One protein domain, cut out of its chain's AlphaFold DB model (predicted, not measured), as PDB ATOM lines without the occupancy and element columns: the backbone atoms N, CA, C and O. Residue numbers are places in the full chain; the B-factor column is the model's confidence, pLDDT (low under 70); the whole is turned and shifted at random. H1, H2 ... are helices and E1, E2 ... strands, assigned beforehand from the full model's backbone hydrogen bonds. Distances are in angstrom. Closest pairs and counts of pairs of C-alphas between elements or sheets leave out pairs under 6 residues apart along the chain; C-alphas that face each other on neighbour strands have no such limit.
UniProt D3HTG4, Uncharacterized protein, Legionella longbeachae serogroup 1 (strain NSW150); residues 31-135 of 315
ATOM      1  N   SER A  31     134.455 123.014 -12.642       47.78
ATOM      2  CA  SER A  31     135.217 123.564 -13.763       47.78
ATOM      3  C   SER A  31     134.587 124.918 -14.101       47.78
ATOM      4  O   SER A  31     133.677 125.001 -14.922       47.78
ATOM      5  N   GLU A  32     135.005 125.986 -13.409       65.81
ATOM      6  CA  GLU A  32     134.747 127.347 -13.894       65.81
ATOM      7  C   GLU A  32     135.493 127.465 -15.222       65.81
ATOM      8  O   GLU A  32     136.704 127.680 -15.255       65.81
ATOM      9  N   CYS A  33     134.780 127.171 -16.311       73.19
ATOM     10  CA  CYS A  33     135.278 127.356 -17.655       73.19
ATOM     11  C   CYS A  33     135.264 128.857 -17.926       73.19
ATOM     12  O   CYS A  33     134.194 129.465 -17.998       73.19
ATOM     13  N   GLY A  34     136.447 129.461 -17.987       83.56
ATOM     14  CA  GLY A  34     136.584 130.895 -18.205       83.56
ATOM     15  C   GLY A  34     136.684 131.245 -19.685       83.56
ATOM     16  O   GLY A  34     137.273 130.491 -20.455       83.56
ATOM     17  N   LEU A  35     136.168 132.409 -20.074       87.81
ATOM     18  CA  LEU A  35     136.511 133.047 -21.347       87.81
ATOM     19  C   LEU A  35     137.320 134.310 -21.069       87.81
ATOM     20  O   LEU A  35     136.876 135.176 -20.308       87.81
ATOM     21  N   PHE A  36     138.495 134.415 -21.681       87.81
ATOM     22  CA  PHE A  36     139.409 135.540 -21.518       87.81
ATOM     23  C   PHE A  36     139.655 136.232 -22.849       87.81
ATOM     24  O   PHE A  36     139.749 135.583 -23.889       87.81
ATOM     25  N   TRP A  37     139.815 137.548 -22.782       85.38
ATOM     26  CA  TRP A  37     140.364 138.360 -23.856       85.38
ATOM     27  C   TRP A  37     141.702 138.935 -23.409       85.38
ATOM     28  O   TRP A  37     141.797 139.523 -22.325       85.38
ATOM     29  N   MET A  38     142.736 138.758 -24.221       85.62
ATOM     30  CA  MET A  38     144.101 139.169 -23.897       85.62
ATOM     31  C   MET A  38     144.784 139.795 -25.109       85.62
ATOM     32  O   MET A  38     144.485 139.458 -26.251       85.62
ATOM     33  N   SER A  39     145.716 140.714 -24.861       79.62
ATOM     34  CA  SER A  39     146.529 141.318 -25.927       79.62
ATOM     35  C   SER A  39     147.881 140.620 -26.133       79.62
ATOM     36  O   SER A  39     148.709 141.075 -26.918       79.62
ATOM     37  N   TYR A  40     148.160 139.566 -25.363       81.31
ATOM     38  CA  TYR A  40     149.415 138.816 -25.376       81.31
ATOM     39  C   TYR A  40     149.193 137.381 -24.884       81.31
ATOM     40  O   TYR A  40     148.172 137.085 -24.261       81.31
ATOM     41  N   PHE A  41     150.160 136.500 -25.154       84.06
ATOM     42  CA  PHE A  41     150.113 135.106 -24.714       84.06
ATOM     43  C   PHE A  41     150.248 134.987 -23.190       84.06
ATOM     44  O   PHE A  41     151.259 135.434 -22.639       84.06
ATOM     45  N   PRO A  42     149.264 134.395 -22.493       83.69
ATOM     46  CA  PRO A  42     149.269 134.360 -21.040       83.69
ATOM     47  C   PRO A  42     150.215 133.328 -20.453       83.69
ATOM     48  O   PRO A  42     150.467 132.253 -20.997       83.69
ATOM     49  N   THR A  43     150.630 133.611 -19.230       86.62
ATOM     50  CA  THR A  43     151.250 132.651 -18.326       86.62
ATOM     51  C   THR A  43     150.195 131.977 -17.443       86.62
ATOM     52  O   THR A  43     149.144 132.536 -17.134       86.62
ATOM     53  N   VAL A  44     150.492 130.769 -16.948       86.50
ATOM     54  CA  VAL A  44     149.592 130.012 -16.047       86.50
ATOM     55  C   VAL A  44     149.200 130.816 -14.798       86.50
ATOM     56  O   VAL A  44     148.098 130.653 -14.276       86.50
ATOM     57  N   LYS A  45     150.099 131.686 -14.318       85.75
ATOM     58  CA  LYS A  45     149.893 132.518 -13.123       85.75
ATOM     59  C   LYS A  45     148.873 133.636 -13.344       85.75
ATOM     60  O   LYS A  45     148.261 134.087 -12.384       85.75
ATOM     61  N   GLU A  46     148.697 134.078 -14.584       84.12
ATOM     62  CA  GLU A  46     147.737 135.128 -14.938       84.12
ATOM     63  C   GLU A  46     146.309 134.587 -15.051       84.12
ATOM     64  O   GLU A  46     145.350 135.359 -15.006       84.12
ATOM     65  N   ILE A  47     146.142 133.264 -15.148       84.88
ATOM     66  CA  ILE A  47     144.831 132.620 -15.088       84.88
ATOM     67  C   ILE A  47     144.455 132.397 -13.614       84.88
ATOM     68  O   ILE A  47     145.217 131.741 -12.895       84.88
ATOM     69  N   PRO A  48     143.283 132.878 -13.145       83.81
ATOM     70  CA  PRO A  48     142.825 132.685 -11.771       83.81
ATOM     71  C   PRO A  48     142.880 131.219 -11.337       83.81
ATOM     72  O   PRO A  48     142.494 130.327 -12.093       83.81
ATOM     73  N   GLU A  49     143.314 130.965 -10.103       81.88
ATOM     74  CA  GLU A  49     143.471 129.601  -9.574       81.88
ATOM     75  C   GLU A  49     142.160 128.803  -9.553       81.88
ATOM     76  O   GLU A  49     142.189 127.585  -9.689       81.88
ATOM     77  N   SER A  50     141.010 129.480  -9.461       75.00
ATOM     78  CA  SER A  50     139.690 128.838  -9.519       75.00
ATOM     79  C   SER A  50     139.310 128.318 -10.910       75.00
ATOM     80  O   SER A  50     138.363 127.543 -11.036       75.00
ATOM     81  N   VAL A  51     140.029 128.738 -11.955       81.88
ATOM     82  CA  VAL A  51     139.765 128.379 -13.350       81.88
ATOM     83  C   VAL A  51     140.645 127.192 -13.732       81.88
ATOM     84  O   VAL A  51     141.867 127.304 -13.874       81.88
ATOM     85  N   ASN A  52     139.997 126.041 -13.903       82.06
ATOM     86  CA  ASN A  52     140.641 124.800 -14.340       82.06
ATOM     87  C   ASN A  52     140.704 124.683 -15.863       82.06
ATOM     88  O   ASN A  52     141.612 124.050 -16.395       82.06
ATOM     89  N   THR A  53     139.748 125.296 -16.557       86.25
ATOM     90  CA  THR A  53     139.653 125.278 -18.015       86.25
ATOM     91  C   THR A  53     139.348 126.682 -18.498       86.25
ATOM     92  O   THR A  53     138.517 127.358 -17.899       86.25
ATOM     93  N   ALA A  54     140.000 127.142 -19.558       90.19
ATOM     94  CA  ALA A  54     139.668 128.427 -20.149       90.19
ATOM     95  C   ALA A  54     139.799 128.420 -21.667       90.19
ATOM     96  O   ALA A  54     140.630 127.713 -22.226       90.19
ATOM     97  N   TYR A  55     138.995 129.256 -22.306       91.44
ATOM     98  CA  TYR A  55     139.170 129.674 -23.685       91.44
ATOM     99  C   TYR A  55     139.716 131.096 -23.670       91.44
ATOM    100  O   TYR A  55     139.255 131.936 -22.894       91.44
ATOM    101  N   ILE A  56     140.741 131.357 -24.469       91.31
ATOM    102  CA  ILE A  56     141.475 132.618 -24.432       91.31
ATOM    103  C   ILE A  56     141.585 133.136 -25.853       91.31
ATOM    104  O   ILE A  56     142.127 132.454 -26.716       91.31
ATOM    105  N   ILE A  57     141.054 134.330 -26.081       89.25
ATOM    106  CA  ILE A  57     141.126 135.023 -27.360       89.25
ATOM    107  C   ILE A  57     142.260 136.035 -27.269       89.25
ATOM    108  O   ILE A  57     142.231 136.916 -26.401       89.25
ATOM    109  N   ILE A  58     143.242 135.911 -28.156       86.38
ATOM    110  CA  ILE A  58     144.378 136.825 -28.235       86.38
ATOM    111  C   ILE A  58     144.212 137.725 -29.449       86.38
ATOM    112  O   ILE A  58     144.018 137.245 -30.565       86.38
ATOM    113  N   ASN A  59     144.239 139.039 -29.211       76.38
ATOM    114  CA  ASN A  59     144.109 140.086 -30.233       76.38
ATOM    115  C   ASN A  59     142.872 139.962 -31.148       76.38
ATOM    116  O   ASN A  59     142.802 140.616 -32.180       76.38
ATOM    117  N   GLY A  60     141.879 139.152 -30.771       75.06
ATOM    118  CA  GLY A  60     140.698 138.878 -31.592       75.06
ATOM    119  C   GLY A  60     140.937 137.937 -32.774       75.06
ATOM    120  O   GLY A  60     140.021 137.733 -33.569       75.06
ATOM    121  N   GLU A  61     142.134 137.366 -32.895       80.38
ATOM    122  CA  GLU A  61     142.542 136.606 -34.081       80.38
ATOM    123  C   GLU A  61     142.923 135.168 -33.769       80.38
ATOM    124  O   GLU A  61     142.791 134.319 -34.642       80.38
ATOM    125  N   GLU A  62     143.348 134.878 -32.541       89.44
ATOM    126  CA  GLU A  62     143.788 133.541 -32.155       89.44
ATOM    127  C   GLU A  62     143.013 133.031 -30.945       89.44
ATOM    128  O   GLU A  62     142.797 133.753 -29.967       89.44
ATOM    129  N   LEU A  63     142.602 131.767 -31.010       92.00
ATOM    130  CA  LEU A  63     141.939 131.049 -29.934       92.00
ATOM    131  C   LEU A  63     142.906 130.048 -29.309       92.00
ATOM    132  O   LEU A  63     143.484 129.203 -29.991       92.00
ATOM    133  N   TYR A  64     142.994 130.092 -27.986       92.25
ATOM    134  CA  TYR A  64     143.747 129.144 -27.183       92.25
ATOM    135  C   TYR A  64     142.833 128.432 -26.201       92.25
ATOM    136  O   TYR A  64     141.885 129.005 -25.654       92.25
ATOM    137  N   TYR A  65     143.170 127.178 -25.933       91.44
ATOM    138  CA  TYR A  65     142.566 126.379 -24.885       91.44
ATOM    139  C   TYR A  65     143.552 126.198 -23.737       91.44
ATOM    140  O   TYR A  65     144.673 125.737 -23.928       91.44
ATOM    141  N   PHE A  66     143.122 126.539 -22.530       91.44
ATOM    142  CA  PHE A  66     143.868 126.324 -21.303       91.44
ATOM    143  C   PHE A  66     143.218 125.218 -20.476       91.44
ATOM    144  O   PHE A  66     142.009 125.228 -20.240       91.44
ATOM    145  N   ASN A  67     144.031 124.293 -19.975       88.69
ATOM    146  CA  ASN A  67     143.634 123.283 -19.007       88.69
ATOM    147  C   ASN A  67     144.713 123.137 -17.933       88.69
ATOM    148  O   ASN A  67     145.761 122.531 -18.164       88.69
ATOM    149  N   ARG A  68     144.416 123.635 -16.731       84.81
ATOM    150  CA  ARG A  68     145.316 123.614 -15.569       84.81
ATOM    151  C   ARG A  68     145.750 122.202 -15.177       84.81
ATOM    152  O   ARG A  68     146.840 122.024 -14.648       84.81
ATOM    153  N   ASN A  69     144.909 121.205 -15.447       81.25
ATOM    154  CA  ASN A  69     145.183 119.813 -15.097       81.25
ATOM    155  C   ASN A  69     146.102 119.109 -16.106       81.25
ATOM    156  O   ASN A  69     146.530 117.981 -15.849       81.25
ATOM    157  N   ASN A  70     146.409 119.734 -17.249       76.75
ATOM    158  CA  ASN A  70     147.357 119.166 -18.198       76.75
ATOM    159  C   ASN A  70     148.789 119.329 -17.670       76.75
ATOM    160  O   ASN A  70     149.285 120.440 -17.497       76.75
ATOM    161  N   LYS A  71     149.448 118.197 -17.407       66.62
ATOM    162  CA  LYS A  71     150.754 118.138 -16.738       66.62
ATOM    163  C   LYS A  71     151.928 118.553 -17.627       66.62
ATOM    164  O   LYS A  71     152.968 118.913 -17.089       66.62
ATOM    165  N   PHE A  72     151.778 118.465 -18.949       70.31
ATOM    166  CA  PHE A  72     152.883 118.667 -19.893       70.31
ATOM    167  C   PHE A  72     152.857 120.055 -20.527       70.31
ATOM    168  O   PHE A  72     153.870 120.746 -20.524       70.31
ATOM    169  N   HIS A  73     151.696 120.476 -21.031       81.00
ATOM    170  CA  HIS A  73     151.521 121.800 -21.616       81.00
ATOM    171  C   HIS A  73     150.096 122.302 -21.330       81.00
ATOM    172  O   HIS A  73     149.136 121.805 -21.920       81.00
ATOM    173  N   PRO A  74     149.910 123.239 -20.382       79.94
ATOM    174  CA  PRO A  74     148.580 123.673 -19.963       79.94
ATOM    175  C   PRO A  74     147.849 124.504 -21.019       79.94
ATOM    176  O   PRO A  74     146.651 124.709 -20.874       79.94
ATOM    177  N   PHE A  75     148.537 124.951 -22.070       86.88
ATOM    178  CA  PHE A  75     147.950 125.658 -23.207       86.88
ATOM    179  C   PHE A  75     147.932 124.772 -24.457       86.88
ATOM    180  O   PHE A  75     148.812 123.935 -24.633       86.88
ATOM    181  N   SER A  76     146.951 124.954 -25.333       85.12
ATOM    182  CA  SER A  76     147.025 124.446 -26.701       85.12
ATOM    183  C   SER A  76     147.999 125.276 -27.535       85.12
ATOM    184  O   SER A  76     148.386 126.382 -27.146       85.12
ATOM    185  N   GLU A  77     148.332 124.771 -28.718       84.69
ATOM    186  CA  GLU A  77     148.799 125.634 -29.799       84.69
ATOM    187  C   GLU A  77     147.695 126.640 -30.162       84.69
ATOM    188  O   GLU A  77     146.499 126.371 -29.975       84.69
ATOM    189  N   GLY A  78     148.111 127.834 -30.579       84.62
ATOM    190  CA  GLY A  78     147.201 128.903 -30.971       84.62
ATOM    191  C   GLY A  78     146.540 128.584 -32.290       84.62
ATOM    192  O   GLY A  78     147.200 128.124 -33.219       84.62
ATOM    193  N   ILE A  79     145.237 128.824 -32.367       88.12
ATOM    194  CA  ILE A  79     144.464 128.548 -33.570       88.12
ATOM    195  C   ILE A  79     143.964 129.860 -34.147       88.12
ATOM    196  O   ILE A  79     143.212 130.575 -33.484       88.12
ATOM    197  N   SER A  80     144.367 130.168 -35.379       89.56
ATOM    198  CA  SER A  80     143.866 131.342 -36.090       89.56
ATOM    199  C   SER A  80     142.373 131.190 -36.375       89.56
ATOM    200  O   SER A  80     141.927 130.172 -36.896       89.56
ATOM    201  N   ILE A  81     141.598 132.205 -36.013       84.69
ATOM    202  CA  ILE A  81     140.145 132.224 -36.125       84.69
ATOM    203  C   ILE A  81     139.773 132.858 -37.467       84.69
ATOM    204  O   ILE A  81     139.980 134.062 -37.686       84.69
ATOM    205  N   ASN A  82     139.184 132.065 -38.362       84.94
ATOM    206  CA  ASN A  82     138.691 132.568 -39.648       84.94
ATOM    207  C   ASN A  82     137.403 133.405 -39.483       84.94
ATOM    208  O   ASN A  82     136.794 133.438 -38.417       84.94
ATOM    209  N   GLU A  83     136.974 134.113 -40.535       78.62
ATOM    210  CA  GLU A  83     135.842 135.053 -40.446       78.62
ATOM    211  C   GLU A  83     134.526 134.397 -39.947       78.62
ATOM    212  O   GLU A  83     133.911 134.947 -39.031       78.62
ATOM    213  N   PRO A  84     134.091 133.215 -40.442       84.56
ATOM    214  CA  PRO A  84     132.927 132.516 -39.883       84.56
ATOM    215  C   PRO A  84     133.031 132.209 -38.383       84.56
ATOM    216  O   PRO A  84     132.074 132.406 -37.631       84.56
ATOM    217  N   GLU A  85     134.188 131.735 -37.931       87.62
ATOM    218  CA  GLU A  85     134.420 131.401 -36.523       87.62
ATOM    219  C   GLU A  85     134.473 132.660 -35.661       87.62
ATOM    220  O   GLU A  85     133.931 132.686 -34.555       87.62
ATOM    221  N   ARG A  86     135.051 133.737 -36.197       82.44
ATOM    222  CA  ARG A  86     135.110 135.047 -35.551       82.44
ATOM    223  C   ARG A  86     133.708 135.576 -35.287       82.44
ATOM    224  O   ARG A  86     133.443 136.026 -34.176       82.44
ATOM    225  N   ILE A  87     132.793 135.451 -36.251       79.44
ATOM    226  CA  ILE A  87     131.377 135.819 -36.082       79.44
ATOM    227  C   ILE A  87     130.726 135.001 -34.955       79.44
ATOM    228  O   ILE A  87     130.016 135.565 -34.116       79.44
ATOM    229  N   ALA A  88     130.985 133.691 -34.893       84.19
ATOM    230  CA  ALA A  88     130.448 132.833 -33.836       84.19
ATOM    231  C   ALA A  88     130.969 133.246 -32.449       84.19
ATOM    232  O   ALA A  88     130.184 133.417 -31.515       84.19
ATOM    233  N   VAL A  89     132.275 133.488 -32.325       83.81
ATOM    234  CA  VAL A  89     132.909 133.956 -31.085       83.81
ATOM    235  C   VAL A  89     132.348 135.312 -30.658       83.81
ATOM    236  O   VAL A  89     131.947 135.486 -29.509       83.81
ATOM    237  N   VAL A  90     132.254 136.259 -31.585       78.62
ATOM    238  CA  VAL A  90     131.669 137.585 -31.362       78.62
ATOM    239  C   VAL A  90     130.217 137.502 -30.879       78.62
ATOM    240  O   VAL A  90     129.835 138.228 -29.959       78.62
ATOM    241  N   SER A  91     129.422 136.592 -31.440       78.06
ATOM    242  CA  SER A  91     128.031 136.374 -31.016       78.06
ATOM    243  C   SER A  91     127.952 135.903 -29.559       78.06
ATOM    244  O   SER A  91     127.141 136.415 -28.786       78.06
ATOM    245  N   ILE A  92     128.855 135.001 -29.152       81.88
ATOM    246  CA  ILE A  92     128.987 134.558 -27.754       81.88
ATOM    247  C   ILE A  92     129.380 135.735 -26.853       81.88
ATOM    248  O   ILE A  92     128.784 135.937 -25.796       81.88
ATOM    249  N   LEU A  93     130.360 136.543 -27.265       79.00
ATOM    250  CA  LEU A  93     130.809 137.709 -26.497       79.00
ATOM    251  C   LEU A  93     129.683 138.723 -26.264       79.00
ATOM    252  O   LEU A  93     129.557 139.275 -25.168       79.00
ATOM    253  N   ALA A  94     128.843 138.945 -27.275       69.38
ATOM    254  CA  ALA A  94     127.678 139.805 -27.151       69.38
ATOM    255  C   ALA A  94     126.624 139.249 -26.186       69.38
ATOM    256  O   ALA A  94     126.108 139.997 -25.351       69.38
ATOM    257  N   GLU A  95     126.336 137.946 -26.256       71.81
ATOM    258  CA  GLU A  95     125.404 137.275 -25.340       71.81
ATOM    259  C   GLU A  95     125.857 137.406 -23.876       71.81
ATOM    260  O   GLU A  95     125.050 137.649 -22.975       71.81
ATOM    261  N   LEU A  96     127.169 137.332 -23.644       72.06
ATOM    262  CA  LEU A  96     127.777 137.447 -22.318       72.06
ATOM    263  C   LEU A  96     127.734 138.871 -21.725       72.06
ATOM    264  O   LEU A  96     128.201 139.074 -20.604       72.06
ATOM    265  N   LYS A  97     127.145 139.857 -22.421       60.12
ATOM    266  CA  LYS A  97     127.011 141.264 -21.984       60.12
ATOM    267  C   LYS A  97     128.334 141.955 -21.621       60.12
ATOM    268  O   LYS A  97     128.313 142.996 -20.959       60.12
ATOM    269  N   SER A  98     129.490 141.431 -22.032       55.28
ATOM    270  CA  SER A  98     130.755 142.125 -21.799       55.28
ATOM    271  C   SER A  98     130.860 143.287 -22.781       55.28
ATOM    272  O   SER A  98     131.112 143.093 -23.967       55.28
ATOM    273  N   VAL A  99     130.632 144.503 -22.287       46.56
ATOM    274  CA  VAL A  99     130.935 145.751 -22.991       46.56
ATOM    275  C   VAL A  99     132.435 145.750 -23.283       46.56
ATOM    276  O   VAL A  99     133.243 146.032 -22.398       46.56
ATOM    277  N   ILE A 100     132.820 145.367 -24.500       49.75
ATOM    278  CA  ILE A 100     134.224 145.333 -24.903       49.75
ATOM    279  C   ILE A 100     134.663 146.771 -25.195       49.75
ATOM    280  O   ILE A 100     134.633 147.250 -26.323       49.75
ATOM    281  N   SER A 101     135.038 147.498 -24.148       44.22
ATOM    282  CA  SER A 101     135.980 148.604 -24.288       44.22
ATOM    283  C   SER A 101     137.370 147.967 -24.308       44.22
ATOM    284  O   SER A 101     137.918 147.646 -23.254       44.22
ATOM    285  N   ILE A 102     137.892 147.694 -25.508       49.31
ATOM    286  CA  ILE A 102     139.204 147.065 -25.743       49.31
ATOM    287  C   ILE A 102     140.310 148.050 -25.329       49.31
ATOM    288  O   ILE A 102     140.937 148.693 -26.163       49.31
ATOM    289  N   ASN A 103     140.509 148.247 -24.026       47.66
ATOM    290  CA  ASN A 103     141.590 149.093 -23.511       47.66
ATOM    291  C   ASN A 103     142.369 148.442 -22.353       47.66
ATOM    292  O   ASN A 103     143.318 149.024 -21.838       47.66
ATOM    293  N   ASN A 104     142.001 147.223 -21.942       53.06
ATOM    294  CA  ASN A 104     142.704 146.491 -20.888       53.06
ATOM    295  C   ASN A 104     143.508 145.325 -21.467       53.06
ATOM    296  O   ASN A 104     143.013 144.560 -22.290       53.06
ATOM    297  N   LYS A 105     144.744 145.167 -20.979       61.97
ATOM    298  CA  LYS A 105     145.704 144.139 -21.423       61.97
ATOM    299  C   LYS A 105     145.229 142.694 -21.173       61.97
ATOM    300  O   LYS A 105     145.652 141.777 -21.870       61.97
ATOM    301  N   GLN A 106     144.343 142.503 -20.194       63.47
ATOM    302  CA  GLN A 106     143.726 141.228 -19.839       63.47
ATOM    303  C   GLN A 106     142.321 141.480 -19.288       63.47
ATOM    304  O   GLN A 106     142.146 142.290 -18.373       63.47
ATOM    305  N   GLN A 107     141.325 140.759 -19.798       73.75
ATOM    306  CA  GLN A 107     139.954 140.830 -19.306       73.75
ATOM    307  C   GLN A 107     139.334 139.433 -19.216       73.75
ATOM    308  O   GLN A 107     139.250 138.700 -20.198       73.75
ATOM    309  N   LEU A 108     138.875 139.070 -18.018       77.38
ATOM    310  CA  LEU A 108     137.993 137.925 -17.815       77.38
ATOM    311  C   LEU A 108     136.578 138.335 -18.223       77.38
ATOM    312  O   LEU A 108     135.992 139.224 -17.607       77.38
ATOM    313  N   LEU A 109     136.046 137.693 -19.258       75.81
ATOM    314  CA  LEU A 109     134.746 138.022 -19.837       75.81
ATOM    315  C   LEU A 109     133.622 137.282 -19.109       75.81
ATOM    316  O   LEU A 109     132.597 137.868 -18.779       75.81
ATOM    317  N   THR A 110     133.843 136.005 -18.788       75.69
ATOM    318  CA  THR A 110     132.948 135.222 -17.929       75.69
ATOM    319  C   THR A 110     133.688 134.068 -17.260       75.69
ATOM    320  O   THR A 110     134.648 133.533 -17.814       75.69
ATOM    321  N   LYS A 111     133.220 133.664 -16.073       69.12
ATOM    322  CA  LYS A 111     133.646 132.441 -15.362       69.12
ATOM    323  C   LYS A 111     132.776 131.222 -15.687       69.12
ATOM    324  O   LYS A 111     133.032 130.130 -15.182       69.12
ATOM    325  N   SER A 112     131.712 131.429 -16.459       75.00
ATOM    326  CA  SER A 112     130.736 130.402 -16.800       75.00
ATOM    327  C   SER A 112     130.251 130.593 -18.231       75.00
ATOM    328  O   SER A 112     129.580 131.581 -18.536       75.00
ATOM    329  N   LEU A 113     130.577 129.627 -19.082       76.00
ATOM    330  CA  LEU A 113     130.027 129.478 -20.425       76.00
ATOM    331  C   LEU A 113     128.880 128.462 -20.407       76.00
ATOM    332  O   LEU A 113     128.924 127.483 -19.653       76.00
ATOM    333  N   THR A 114     127.862 128.673 -21.241       78.56
ATOM    334  CA  THR A 114     126.801 127.678 -21.454       78.56
ATOM    335  C   THR A 114     127.352 126.461 -22.201       78.56
ATOM    336  O   THR A 114     128.415 126.510 -22.825       78.56
ATOM    337  N   LYS A 115     126.630 125.336 -22.157       72.31
ATOM    338  CA  LYS A 115     127.043 124.114 -22.864       72.31
ATOM    339  C   LYS A 115     127.167 124.343 -24.375       72.31
ATOM    340  O   LYS A 115     128.112 123.848 -24.981       72.31
ATOM    341  N   ASP A 116     126.258 125.122 -24.951       72.44
ATOM    342  CA  ASP A 116     126.254 125.424 -26.383       72.44
ATOM    343  C   ASP A 116     127.439 126.313 -26.769       72.44
ATOM    344  O   ASP A 116     128.145 126.010 -27.729       72.44
ATOM    345  N   GLN A 117     127.752 127.322 -25.951       81.50
ATOM    346  CA  GLN A 117     128.948 128.151 -26.128       81.50
ATOM    347  C   GLN A 117     130.232 127.311 -26.062       81.50
ATOM    348  O   GLN A 117     131.106 127.441 -26.917       81.50
ATOM    349  N   ILE A 118     130.335 126.396 -25.090       82.25
ATOM    350  CA  ILE A 118     131.479 125.473 -24.974       82.25
ATOM    351  C   ILE A 118     131.599 124.586 -26.219       82.25
ATOM    352  O   ILE A 118     132.707 124.343 -26.702       82.25
ATOM    353  N   ASN A 119     130.474 124.096 -26.747       78.06
ATOM    354  CA  ASN A 119     130.472 123.250 -27.936       78.06
ATOM    355  C   ASN A 119     130.990 123.999 -29.168       78.06
ATOM    356  O   ASN A 119     131.753 123.406 -29.928       78.06
ATOM    357  N   ILE A 120     130.652 125.282 -29.330       84.38
ATOM    358  CA  ILE A 120     131.169 126.116 -30.425       84.38
ATOM    359  C   ILE A 120     132.699 126.178 -30.370       84.38
ATOM    360  O   ILE A 120     133.361 125.808 -31.337       84.38
ATOM    361  N   PHE A 121     133.283 126.550 -29.226       87.69
ATOM    362  CA  PHE A 121     134.744 126.613 -29.104       87.69
ATOM    363  C   PHE A 121     135.408 125.249 -29.332       87.69
ATOM    364  O   PHE A 121     136.460 125.167 -29.961       87.69
ATOM    365  N   ARG A 122     134.792 124.159 -28.856       84.12
ATOM    366  CA  ARG A 122     135.317 122.807 -29.083       84.12
ATOM    367  C   ARG A 122     135.307 122.429 -30.568       84.12
ATOM    368  O   ARG A 122     136.291 121.858 -31.024       84.12
ATOM    369  N   GLN A 123     134.247 122.761 -31.304       85.94
ATOM    370  CA  GLN A 123     134.159 122.493 -32.743       85.94
ATOM    371  C   GLN A 123     135.235 123.246 -33.531       85.94
ATOM    372  O   GLN A 123     135.880 122.649 -34.389       85.94
ATOM    373  N   ILE A 124     135.476 124.521 -33.200       88.19
ATOM    374  CA  ILE A 124     136.538 125.333 -33.823       88.19
ATOM    375  C   ILE A 124     137.905 124.664 -33.637       88.19
ATOM    376  O   ILE A 124     138.652 124.490 -34.600       88.19
ATOM    377  N   LEU A 125     138.207 124.249 -32.400       86.31
ATOM    378  CA  LEU A 125     139.468 123.584 -32.073       86.31
ATOM    379  C   LEU A 125     139.609 122.233 -32.792       86.31
ATOM    380  O   LEU A 125     140.668 121.935 -33.333       86.31
ATOM    381  N   GLN A 126     138.549 121.418 -32.822       84.44
ATOM    382  CA  GLN A 126     138.569 120.102 -33.474       84.44
ATOM    383  C   GLN A 126     138.792 120.206 -34.981       84.44
ATOM    384  O   GLN A 126     139.666 119.525 -35.509       84.44
ATOM    385  N   ARG A 127     138.070 121.109 -35.654       85.69
ATOM    386  CA  ARG A 127     138.203 121.320 -37.100       85.69
ATOM    387  C   ARG A 127     139.637 121.671 -37.501       85.69
ATOM    388  O   ARG A 127     140.127 121.197 -38.519       85.69
ATOM    389  N   HIS A 128     140.321 122.485 -36.704       81.94
ATOM    390  CA  HIS A 128     141.707 122.856 -36.985       81.94
ATOM    391  C   HIS A 128     142.691 121.712 -36.761       81.94
ATOM    392  O   HIS A 128     143.616 121.550 -37.554       81.94
ATOM    393  N   ILE A 129     142.475 120.892 -35.731       79.38
ATOM    394  CA  ILE A 129     143.282 119.687 -35.506       79.38
ATOM    395  C   ILE A 129     143.126 118.715 -36.682       79.38
ATOM    396  O   ILE A 129     144.118 118.146 -37.133       79.38
ATOM    397  N   GLU A 130     141.910 118.548 -37.203       81.88
ATOM    398  CA  GLU A 130     141.643 117.702 -38.372       81.88
ATOM    399  C   GLU A 130     142.383 118.211 -39.615       81.88
ATOM    400  O   GLU A 130     143.119 117.444 -40.229       81.88
ATOM    401  N   ILE A 131     142.284 119.512 -39.923       74.50
ATOM    402  CA  ILE A 131     143.002 120.136 -41.050       74.50
ATOM    403  C   ILE A 131     144.521 119.965 -40.903       74.50
ATOM    404  O   ILE A 131     145.210 119.628 -41.864       74.50
ATOM    405  N   PHE A 132     145.054 120.183 -39.700       68.69
ATOM    406  CA  PHE A 132     146.485 120.051 -39.434       68.69
ATOM    407  C   PHE A 132     146.969 118.604 -39.602       68.69
ATOM    408  O   PHE A 132     148.002 118.359 -40.221       68.69
ATOM    409  N   THR A 133     146.190 117.642 -39.104       74.31
ATOM    410  CA  THR A 133     146.507 116.210 -39.207       74.31
ATOM    411  C   THR A 133     146.417 115.719 -40.654       74.31
ATOM    412  O   THR A 133     147.278 114.960 -41.090       74.31
ATOM    413  N   GLU A 134     145.421 116.178 -41.418       74.56
ATOM    414  CA  GLU A 134     145.268 115.832 -42.836       74.56
ATOM    415  C   GLU A 134     146.450 116.353 -43.671       74.56
ATOM    416  O   GLU A 134     147.001 115.620 -44.497       74.56
ATOM    417  N   ASN A 135     146.896 117.585 -43.416       66.00
ATOM    418  CA  ASN A 135     148.049 118.161 -44.110       66.00
ATOM    419  C   ASN A 135     149.354 117.425 -43.762       66.00
ATOM    420  O   ASN A 135     150.118 117.094 -44.662       66.00
TER     421      ASN A 135
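AT A GLANCE: This is residues 31 to 135 of the 315 residues of an uncharacterized protein of Legionella longbeachae serogroup 1 (strain NSW150) (UniProt D3HTG4). A strongly twisted sheet of four strands has two helices on one side of it, H1 and H2, which run side by side in opposite ways and only graze the sheet, while the long link of residues 39 to 52 loops over the other side. The far end of H2, residues 130 to 135, sticks out from the body. The printed part has 105 residues with two named helices and four named strands, in the order E1, E2, E3, H1, E4, H2. The sheet is mixed, in the order E3, E2, E1, E4, and the class is mixed, helices and strands. The whole is compact, with a radius of gyration of the C-alphas of 13.1 A and spans of 38 by 32 by 26 A.

IN THESE COORDINATES: E1, residues 33 to 38, begins at C-alpha 33 (135.278, 127.356, -17.655) and is 16.0 A long. E2 is residues 53 to 58, 16.1 A, and E3 is residues 62 to 67, 16.7 A. H1, residues 83 to 95, is 18.5 A long and begins at C-alpha 83 (135.842, 135.053, -40.446). E4 is residues 106 to 110, 12.5 A. H2, residues 115 to 135, is 30.5 A long and ends at C-alpha 135 (148.049, 118.161, -44.110).

HOW THE PARTS SIT: Inner strands E1 and E2 are parallel at 19 degrees, with N 36 and O 55 at 2.9 A. E2 and E3 form a hairpin, antiparallel at 159 degrees, with N 64 and O 56 at 2.8 A. E4, an edge strand like E3, is antiparallel to E1 at 148 degrees, with N 37 and O 107 at 2.9 A. Residues 62 to 63 of E3 also pair, antiparallel, with residues 79 to 80. E3, H1 and E4 make a split strand-helix-strand unit, two strands that run the same way with E2 and E1 between them; its crossover is left-handed. H1 only grazes the sheet, with residues 86 to 93, and H2 only grazes it with residues 118 to 125. E3 and H2 are near each other. H2 touches H1 with residues 117 to 124 alone, at a shallow tilt of 18 degrees, opposite ways; the closest C-alphas, of Ile 92 and Gln 117, are 6.6 A apart. In H1 and H2 every O i to N i+4 pair is within hydrogen-bond range. E3 and E4 are apart.

THE WHOLE: The two C-alphas farthest apart, of Ser 101 and Glu 134, are 38.8 A from each other. The printed part has no cut. The links E1 to E2 and E3 to H1 are long, with 14 and 15 residues. The mean pLDDT of the printed part is 78.5; 17 residues are under 70, among them residues 97 to 106.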